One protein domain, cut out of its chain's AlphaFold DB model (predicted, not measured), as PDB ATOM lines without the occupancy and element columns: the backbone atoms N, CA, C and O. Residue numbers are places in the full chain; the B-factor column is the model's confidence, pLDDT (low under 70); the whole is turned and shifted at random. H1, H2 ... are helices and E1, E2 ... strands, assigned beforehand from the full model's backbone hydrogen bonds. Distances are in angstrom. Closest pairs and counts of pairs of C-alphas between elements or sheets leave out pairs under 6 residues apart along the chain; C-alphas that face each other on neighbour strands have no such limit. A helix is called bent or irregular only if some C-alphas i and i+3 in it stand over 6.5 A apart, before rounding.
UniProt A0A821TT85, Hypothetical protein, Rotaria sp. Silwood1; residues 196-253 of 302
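What this domain is: This is residues 196 to 253 of the 302 residues of the protein "Hypothetical protein" of Rotaria sp. Silwood1 (UniProt A0A821TT85). Picture an open U: the small hairpin of E1 and E2 makes one arm, the long helix H1 runs through the base, and the short H2 leads into H3 in the other arm. A long link, residues 209 to 219, joins the hairpin to H1, and H3 stays well away from the strands. The printed part has 58 residues with two named strands and then three named helices, E1 E2 H1 H2 H3; the sheet is antiparallel, in the order E1 - E2, and the class is mostly helix. It is only just loose, close to compact, with a radius of gyration of the C-alphas of 12.8 A and spans of 33 by 30 by 17 A.

How they stand to each other: Start at E1, residues 198 to 200, and E2, residues 206 to 208: this hairpin is antiparallel at 157 degrees, with N 199 and O 207 within hydrogen-bond range at 2.8 A. Go on to H1, residues 220 to 233, which is apart from E1. H1 and H2, residues 236 to 239, meet only through their link. H2 and H3, residues 244 to 252, are close but not clearly touching: their closest C-alphas, those of Leu 239 and Leu 247, are 7.3 A apart. H3 is apart from H1, E1 and E2. In H3 every O i to N i+4 pair is within hydrogen-bond range, in H1 7 of 10; H2 is too short for such a pair, and its 1 O i to N i+3 pair is within range.

Where its parts are: Find C-alpha 198 at (-25.939, 14.488, 12.476), where E1 begins; E1 is 7.0 A long and E2 6.7 A. From C-alpha 220 at (-29.382, -1.485, 16.391) H1 runs 21.3 A; it is irregular, but only just, with C-alphas 221 and 224 6.8 A apart. H2 spans 5.4 A, and H3 runs 11.7 A to C-alpha 252 at (-39.091, 18.402, 21.803).

The domain as a whole: Look for the two C-alphas farthest apart, those of Asn 215 and Leu 241, at 32.9 A. The printed part has no cut; the link from E2 to H1 is long, the other links tight. In this model the mean pLDDT of the printed part is 72.8, and 19 residues are under 70, among them 200 to 205 and 232 to 240.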
ATOM      1  N   ARG A 196     -29.283   9.741  11.003       80.94
ATOM      2  CA  ARG A 196     -27.835   9.724  10.798       80.94
ATOM      3  C   ARG A 196     -27.150  10.272  12.049       80.94
ATOM      4  O   ARG A 196     -27.813  10.742  12.972       80.94
ATOM      5  N   PHE A 197     -25.824  10.193  12.117       79.38
ATOM      6  CA  PHE A 197     -25.065  10.825  13.200       79.38
ATOM      7  C   PHE A 197     -24.841  12.317  12.911       79.38
ATOM      8  O   PHE A 197     -23.706  12.796  12.891       79.38
ATOM      9  N   ASP A 198     -25.924  13.047  12.678       80.06
ATOM     10  CA  ASP A 198     -25.939  14.488  12.476       80.06
ATOM     11  C   ASP A 198     -27.159  15.134  13.145       80.06
ATOM     12  O   ASP A 198     -28.076  14.459  13.614       80.06
ATOM     13  N   VAL A 199     -27.121  16.459  13.282       70.75
ATOM     14  CA  VAL A 199     -28.218  17.256  13.841       70.75
ATOM     15  C   VAL A 199     -28.458  18.460  12.952       70.75
ATOM     16  O   VAL A 199     -27.511  19.057  12.444       70.75
ATOM     17  N   VAL A 200     -29.716  18.863  12.807       66.56
ATOM     18  CA  VAL A 200     -30.072  20.120  12.148       66.56
ATOM     19  C   VAL A 200     -30.299  21.178  13.225       66.56
ATOM     20  O   VAL A 200     -31.140  21.014  14.107       66.56
ATOM     21  N   SER A 201     -29.513  22.249  13.174       55.19
ATOM     22  CA  SER A 201     -29.677  23.436  14.013       55.19
ATOM     23  C   SER A 201     -31.018  24.120  13.729       55.19
ATOM     24  O   SER A 201     -31.566  24.018  12.632       55.19
ATOM     25  N   SER A 202     -31.507  24.921  14.675       49.59
ATOM     26  CA  SER A 202     -32.647  25.824  14.460       49.59
ATOM     27  C   SER A 202     -32.421  26.836  13.325       49.59
ATOM     28  O   SER A 202     -33.383  27.365  12.778       49.59
ATOM     29  N   SER A 203     -31.163  27.078  12.934       54.25
ATOM     30  CA  SER A 203     -30.781  27.860  11.748       54.25
ATOM     31  C   SER A 203     -30.896  27.095  10.418       54.25
ATOM     32  O   SER A 203     -30.650  27.679   9.366       54.25
ATOM     33  N   GLY A 204     -31.245  25.804  10.441       64.12
ATOM     34  CA  GLY A 204     -31.309  24.932   9.261       64.12
ATOM     35  C   GLY A 204     -29.961  24.348   8.822       64.12
ATOM     36  O   GLY A 204     -29.898  23.638   7.823       64.12
ATOM     37  N   GLU A 205     -28.882  24.628   9.554       67.44
ATOM     38  CA  GLU A 205     -27.545  24.098   9.271       67.44
ATOM     39  C   GLU A 205     -27.337  22.719   9.903       67.44
ATOM     40  O   GLU A 205     -27.685  22.503  11.065       67.44
ATOM     41  N   THR A 206     -26.739  21.793   9.155       72.56
ATOM     42  CA  THR A 206     -26.469  20.426   9.613       72.56
ATOM     43  C   THR A 206     -25.078  20.322  10.239       72.56
ATOM     44  O   THR A 206     -24.089  20.746   9.642       72.56
ATOM     45  N   TYR A 207     -24.990  19.728  11.428       73.25
ATOM     46  CA  TYR A 207     -23.751  19.503  12.168       73.25
ATOM     47  C   TYR A 207     -23.558  18.011  12.423       73.25
ATOM     48  O   TYR A 207     -24.445  17.347  12.957       73.25
ATOM     49  N   GLU A 208     -22.387  17.480  12.078       81.00
ATOM     50  CA  GLU A 208     -22.077  16.070  12.310       81.00
ATOM     51  C   GLU A 208     -21.737  15.812  13.787       81.00
ATOM     52  O   GLU A 208     -20.916  16.509  14.386       81.00
ATOM     53  N   LEU A 209     -22.335  14.773  14.373       70.94
ATOM     54  CA  LEU A 209     -22.053  14.329  15.743       70.94
ATOM     55  C   LEU A 209     -20.734  13.551  15.843       70.94
ATOM     56  O   LEU A 209     -20.105  13.516  16.901       70.94
ATOM     57  N   ILE A 210     -20.325  12.916  14.744       77.88
ATOM     58  CA  ILE A 210     -19.061  12.187  14.579       77.88
ATOM     59  C   ILE A 210     -18.489  12.490  13.188       77.88
ATOM     60  O   ILE A 210     -19.261  12.848  12.302       77.88
ATOM     61  N   PRO A 211     -17.177  12.315  12.947       81.50
ATOM     62  CA  PRO A 211     -16.606  12.547  11.622       81.50
ATOM     63  C   PRO A 211     -17.316  11.715  10.546       81.50
ATOM     64  O   PRO A 211     -17.368  10.488  10.668       81.50
ATOM     65  N   ASN A 212     -17.823  12.369   9.495       84.25
ATOM     66  CA  ASN A 212     -18.584  11.743   8.407       84.25
ATOM     67  C   ASN A 212     -19.921  11.116   8.867       84.25
ATOM     68  O   ASN A 212     -20.427  10.169   8.257       84.25
ATOM     69  N   GLY A 213     -20.475  11.615   9.976       82.25
ATOM     70  CA  GLY A 213     -21.674  11.097  10.631       82.25
ATOM     71  C   GLY A 213     -22.947  11.215   9.795       82.25
ATOM     72  O   GLY A 213     -23.796  10.324   9.869       82.25
ATOM     73  N   SER A 214     -23.036  12.227   8.924       82.38
ATOM     74  CA  SER A 214     -24.169  12.406   8.004       82.38
ATOM     75  C   SER A 214     -24.343  11.242   7.021       82.38
ATOM     76  O   SER A 214     -25.437  10.992   6.522       82.38
ATOM     77  N   ASN A 215     -23.282  10.467   6.773       82.25
ATOM     78  CA  ASN A 215     -23.311   9.311   5.874       82.25
ATOM     79  C   ASN A 215     -23.540   7.970   6.597       82.25
ATOM     80  O   ASN A 215     -23.614   6.929   5.943       82.25
ATOM     81  N   ILE A 216     -23.650   7.966   7.929       82.75
ATOM     82  CA  ILE A 216     -23.753   6.744   8.737       82.75
ATOM     83  C   ILE A 216     -25.182   6.609   9.266       82.75
ATOM     84  O   ILE A 216     -25.597   7.353  10.151       82.75
ATOM     85  N   SER A 217     -25.935   5.637   8.747       80.38
ATOM     86  CA  SER A 217     -27.280   5.303   9.235       80.38
ATOM     87  C   SER A 217     -27.256   4.696  10.631       80.38
ATOM     88  O   SER A 217     -26.417   3.838  10.931       80.38
ATOM     89  N   ILE A 218     -28.216   5.090  11.465       78.31
ATOM     90  CA  ILE A 218     -28.408   4.467  12.773       78.31
ATOM     91  C   ILE A 218     -28.960   3.044  12.588       78.31
ATOM     92  O   ILE A 218     -29.925   2.805  11.869       78.31
ATOM     93  N   THR A 219     -28.318   2.083  13.241       76.56
ATOM     94  CA  THR A 219     -28.645   0.654  13.276       76.56
ATOM     95  C   THR A 219     -28.710   0.205  14.732       76.56
ATOM     96  O   THR A 219     -28.190   0.880  15.615       76.56
ATOM     97  N   ILE A 220     -29.303  -0.955  15.015       69.31
ATOM     98  CA  ILE A 220     -29.382  -1.485  16.391       69.31
ATOM     99  C   ILE A 220     -27.985  -1.642  17.011       69.31
ATOM    100  O   ILE A 220     -27.789  -1.350  18.190       69.31
ATOM    101  N   GLU A 221     -26.998  -2.035  16.204       75.25
ATOM    102  CA  GLU A 221     -25.617  -2.233  16.648       75.25
ATOM    103  C   GLU A 221     -24.939  -0.917  17.054       75.25
ATOM    104  O   GLU A 221     -24.222  -0.871  18.056       75.25
ATOM    105  N   ASN A 222     -25.190   0.172  16.317       75.75
ATOM    106  CA  ASN A 222     -24.592   1.480  16.597       75.75
ATOM    107  C   ASN A 222     -25.490   2.401  17.448       75.75
ATOM    108  O   ASN A 222     -25.022   3.440  17.912       75.75
ATOM    109  N   PHE A 223     -26.735   2.009  17.735       75.50
ATOM    110  CA  PHE A 223     -27.669   2.797  18.542       75.50
ATOM    111  C   PHE A 223     -27.127   3.053  19.948       75.50
ATOM    112  O   PHE A 223     -27.232   4.155  20.476       75.50
ATOM    113  N   LYS A 224     -26.434   2.068  20.530       73.88
ATOM    114  CA  LYS A 224     -25.751   2.246  21.819       73.88
ATOM    115  C   LYS A 224     -24.693   3.353  21.762       73.88
ATOM    116  O   LYS A 224     -24.514   4.082  22.736       73.88
ATOM    117  N   TYR A 225     -24.003   3.487  20.631       73.81
ATOM    118  CA  TYR A 225     -23.028   4.550  20.413       73.81
ATOM    119  C   TYR A 225     -23.715   5.908  20.221       73.81
ATOM    120  O   TYR A 225     -23.297   6.884  20.839       73.81
ATOM    121  N   TYR A 226     -24.834   5.954  19.497       71.44
ATOM    122  CA  TYR A 226     -25.682   7.146  19.402       71.44
ATOM    123  C   TYR A 226     -26.178   7.624  20.780       71.44
ATOM    124  O   TYR A 226     -26.005   8.788  21.138       71.44
ATOM    125  N   CYS A 227     -26.672   6.714  21.626       71.62
ATOM    126  CA  CYS A 227     -27.025   7.036  23.011       71.62
ATOM    127  C   CYS A 227     -25.813   7.513  23.830       71.62
ATOM    128  O   CYS A 227     -25.955   8.385  24.682       71.62
ATOM    129  N   SER A 228     -24.609   6.988  23.571       69.38
ATOM    130  CA  SER A 228     -23.395   7.429  24.273       69.38
ATOM    131  C   SER A 228     -23.028   8.887  23.981       69.38
ATOM    132  O   SER A 228     -22.536   9.578  24.874       69.38
ATOM    133  N   CYS A 229     -23.342   9.387  22.782       71.44
ATOM    134  CA  CYS A 229     -23.219  10.804  22.453       71.44
ATOM    135  C   CYS A 229     -24.166  11.650  23.317       71.44
ATOM    136  O   CYS A 229     -23.727  12.646  23.891       71.44
ATOM    137  N   LEU A 230     -25.418  11.215  23.515       67.38
ATOM    138  CA  LEU A 230     -26.358  11.870  24.436       67.38
ATOM    139  C   LEU A 230     -25.836  11.854  25.887       67.38
ATOM    140  O   LEU A 230     -25.833  12.886  26.559       67.38
ATOM    141  N   TYR A 231     -25.318  10.709  26.347       71.06
ATOM    142  CA  TYR A 231     -24.773  10.552  27.703       71.06
ATOM    143  C   TYR A 231     -23.508  11.374  27.965       71.06
ATOM    144  O   TYR A 231     -23.191  11.667  29.118       71.06
ATOM    145  N   SER A 232     -22.772  11.740  26.913       68.50
ATOM    146  CA  SER A 232     -21.593  12.603  27.034       68.50
ATOM    147  C   SER A 232     -21.952  14.037  27.430       68.50
ATOM    148  O   SER A 232     -21.136  14.727  28.042       68.50
ATOM    149  N   ILE A 233     -23.181  14.461  27.120       66.06
ATOM    150  CA  ILE A 233     -23.696  15.802  27.400       66.06
ATOM    151  C   ILE A 233     -24.535  15.783  28.683       66.06
ATOM    152  O   ILE A 233     -24.358  16.640  29.547       66.06
ATOM    153  N   ILE A 234     -25.416  14.787  28.832       64.00
ATOM    154  CA  ILE A 234     -26.309  14.641  29.987       64.00
ATOM    155  C   ILE A 234     -25.993  13.323  30.706       64.00
ATOM    156  O   ILE A 234     -26.232  12.255  30.140       64.00
ATOM    157  N   PRO A 235     -25.493  13.351  31.958       68.50
ATOM    158  CA  PRO A 235     -25.230  12.131  32.711       68.50
ATOM    159  C   PRO A 235     -26.461  11.219  32.793       68.50
ATOM    160  O   PRO A 235     -27.560  11.674  33.104       68.50
ATOM    161  N   TYR A 236     -26.257   9.917  32.573       61.59
ATOM    162  CA  TYR A 236     -27.330   8.918  32.461       61.59
ATOM    163  C   TYR A 236     -28.346   8.943  33.620       61.59
ATOM    164  O   TYR A 236     -29.543   8.798  33.398       61.59
ATOM    165  N   HIS A 237     -27.893   9.202  34.850       62.03
ATOM    166  CA  HIS A 237     -28.771   9.260  36.023       62.03
ATOM    167  C   HIS A 237     -29.778  10.423  35.990       62.03
ATOM    168  O   HIS A 237     -30.830  10.307  36.609       62.03
ATOM    169  N   TYR A 238     -29.508  11.512  35.261       65.62
ATOM    170  CA  TYR A 238     -30.481  12.595  35.083       65.62
ATOM    171  C   TYR A 238     -31.574  12.238  34.076       65.62
ATOM    172  O   TYR A 238     -32.714  12.646  34.260       65.62
ATOM    173  N   LEU A 239     -31.253  11.454  33.042       69.75
ATOM    174  CA  LEU A 239     -32.243  11.008  32.057       69.75
ATOM    175  C   LEU A 239     -33.281  10.069  32.684       69.75
ATOM    176  O   LEU A 239     -34.440  10.095  32.292       69.75
ATOM    177  N   ASN A 240     -32.891   9.316  33.715       66.62
ATOM    178  CA  ASN A 240     -33.787   8.422  34.453       66.62
ATOM    179  C   ASN A 240     -34.731   9.143  35.433       66.62
ATOM    180  O   ASN A 240     -35.580   8.489  36.034       66.62
ATOM    181  N   LEU A 241     -34.607  10.465  35.606       73.50
ATOM    182  CA  LEU A 241     -35.610  11.262  36.322       73.50
ATOM    183  C   LEU A 241     -36.849  11.540  35.462       73.50
ATOM    184  O   LEU A 241     -37.862  11.980  35.999       73.50
ATOM    185  N   PHE A 242     -36.761  11.300  34.153       68.75
ATOM    186  CA  PHE A 242     -37.843  11.519  33.209       68.75
ATOM    187  C   PHE A 242     -38.510  10.190  32.850       68.75
ATOM    188  O   PHE A 242     -37.852   9.207  32.506       68.75
ATOM    189  N   THR A 243     -39.838  10.175  32.835       79.56
ATOM    190  CA  THR A 243     -40.584   9.207  32.026       79.56
ATOM    191  C   THR A 243     -40.303   9.449  30.534       79.56
ATOM    192  O   THR A 243     -39.912  10.557  30.155       79.56
ATOM    193  N   PRO A 244     -40.540   8.469  29.637       75.75
ATOM    194  CA  PRO A 244     -40.353   8.677  28.198       75.75
ATOM    195  C   PRO A 244     -41.093   9.908  27.659       75.75
ATOM    196  O   PRO A 244     -40.552  10.629  26.826       75.75
ATOM    197  N   LYS A 245     -42.297  10.182  28.184       75.38
ATOM    198  CA  LYS A 245     -43.099  11.353  27.817       75.38
ATOM    199  C   LYS A 245     -42.463  12.656  28.296       75.38
ATOM    200  O   LYS A 245     -42.400  13.611  27.538       75.38
ATOM    201  N   GLU A 246     -41.966  12.699  29.528       79.44
ATOM    202  CA  GLU A 246     -41.326  13.906  30.059       79.44
ATOM    203  C   GLU A 246     -39.974  14.179  29.387       79.44
ATOM    204  O   GLU A 246     -39.622  15.339  29.195       79.44
ATOM    205  N   LEU A 247     -39.230  13.139  28.990       80.38
ATOM    206  CA  LEU A 247     -37.984  13.305  28.239       80.38
ATOM    207  C   LEU A 247     -38.261  13.842  26.830       80.38
ATOM    208  O   LEU A 247     -37.569  14.750  26.373       80.38
ATOM    209  N   GLU A 248     -39.289  13.310  26.165       78.25
ATOM    210  CA  GLU A 248     -39.795  13.846  24.899       78.25
ATOM    211  C   GLU A 248     -40.199  15.316  25.065       78.25
ATOM    212  O   GLU A 248     -39.717  16.156  24.318       78.25
ATOM    213  N   GLU A 249     -41.002  15.665  26.073       79.31
ATOM    214  CA  GLU A 249     -41.421  17.052  26.312       79.31
ATOM    215  C   GLU A 249     -40.255  17.982  26.678       79.31
ATOM    216  O   GLU A 249     -40.288  19.167  26.349       79.31
ATOM    217  N   ALA A 250     -39.214  17.474  27.338       75.38
ATOM    218  CA  ALA A 250     -38.024  18.250  27.675       75.38
ATOM    219  C   ALA A 250     -37.145  18.549  26.450       75.38
ATOM    220  O   ALA A 250     -36.542  19.619  26.381       75.38
ATOM    221  N   VAL A 251     -37.063  17.614  25.496       75.31
ATOM    222  CA  VAL A 251     -36.234  17.750  24.285       75.31
ATOM    223  C   VAL A 251     -37.007  18.419  23.147       75.31
ATOM    224  O   VAL A 251     -36.487  19.314  22.487       75.31
ATOM    225  N   CYS A 252     -38.248  17.996  22.925       76.81
ATOM    226  CA  CYS A 252     -39.091  18.402  21.803       76.81
ATOM    227  C   CYS A 252     -40.095  19.506  22.171       76.81
ATOM    228  O   CYS A 252     -40.727  20.075  21.283       76.81
ATOM    229  N   GLY A 253     -40.248  19.824  23.460       71.25
ATOM    230  CA  GLY A 253     -41.309  20.701  23.947       71.25
ATOM    231  C   GLY A 253     -42.649  19.975  24.091       71.25
ATOM    232  O   GLY A 253     -42.851  18.862  23.605       71.25
TER     233      GLY A 253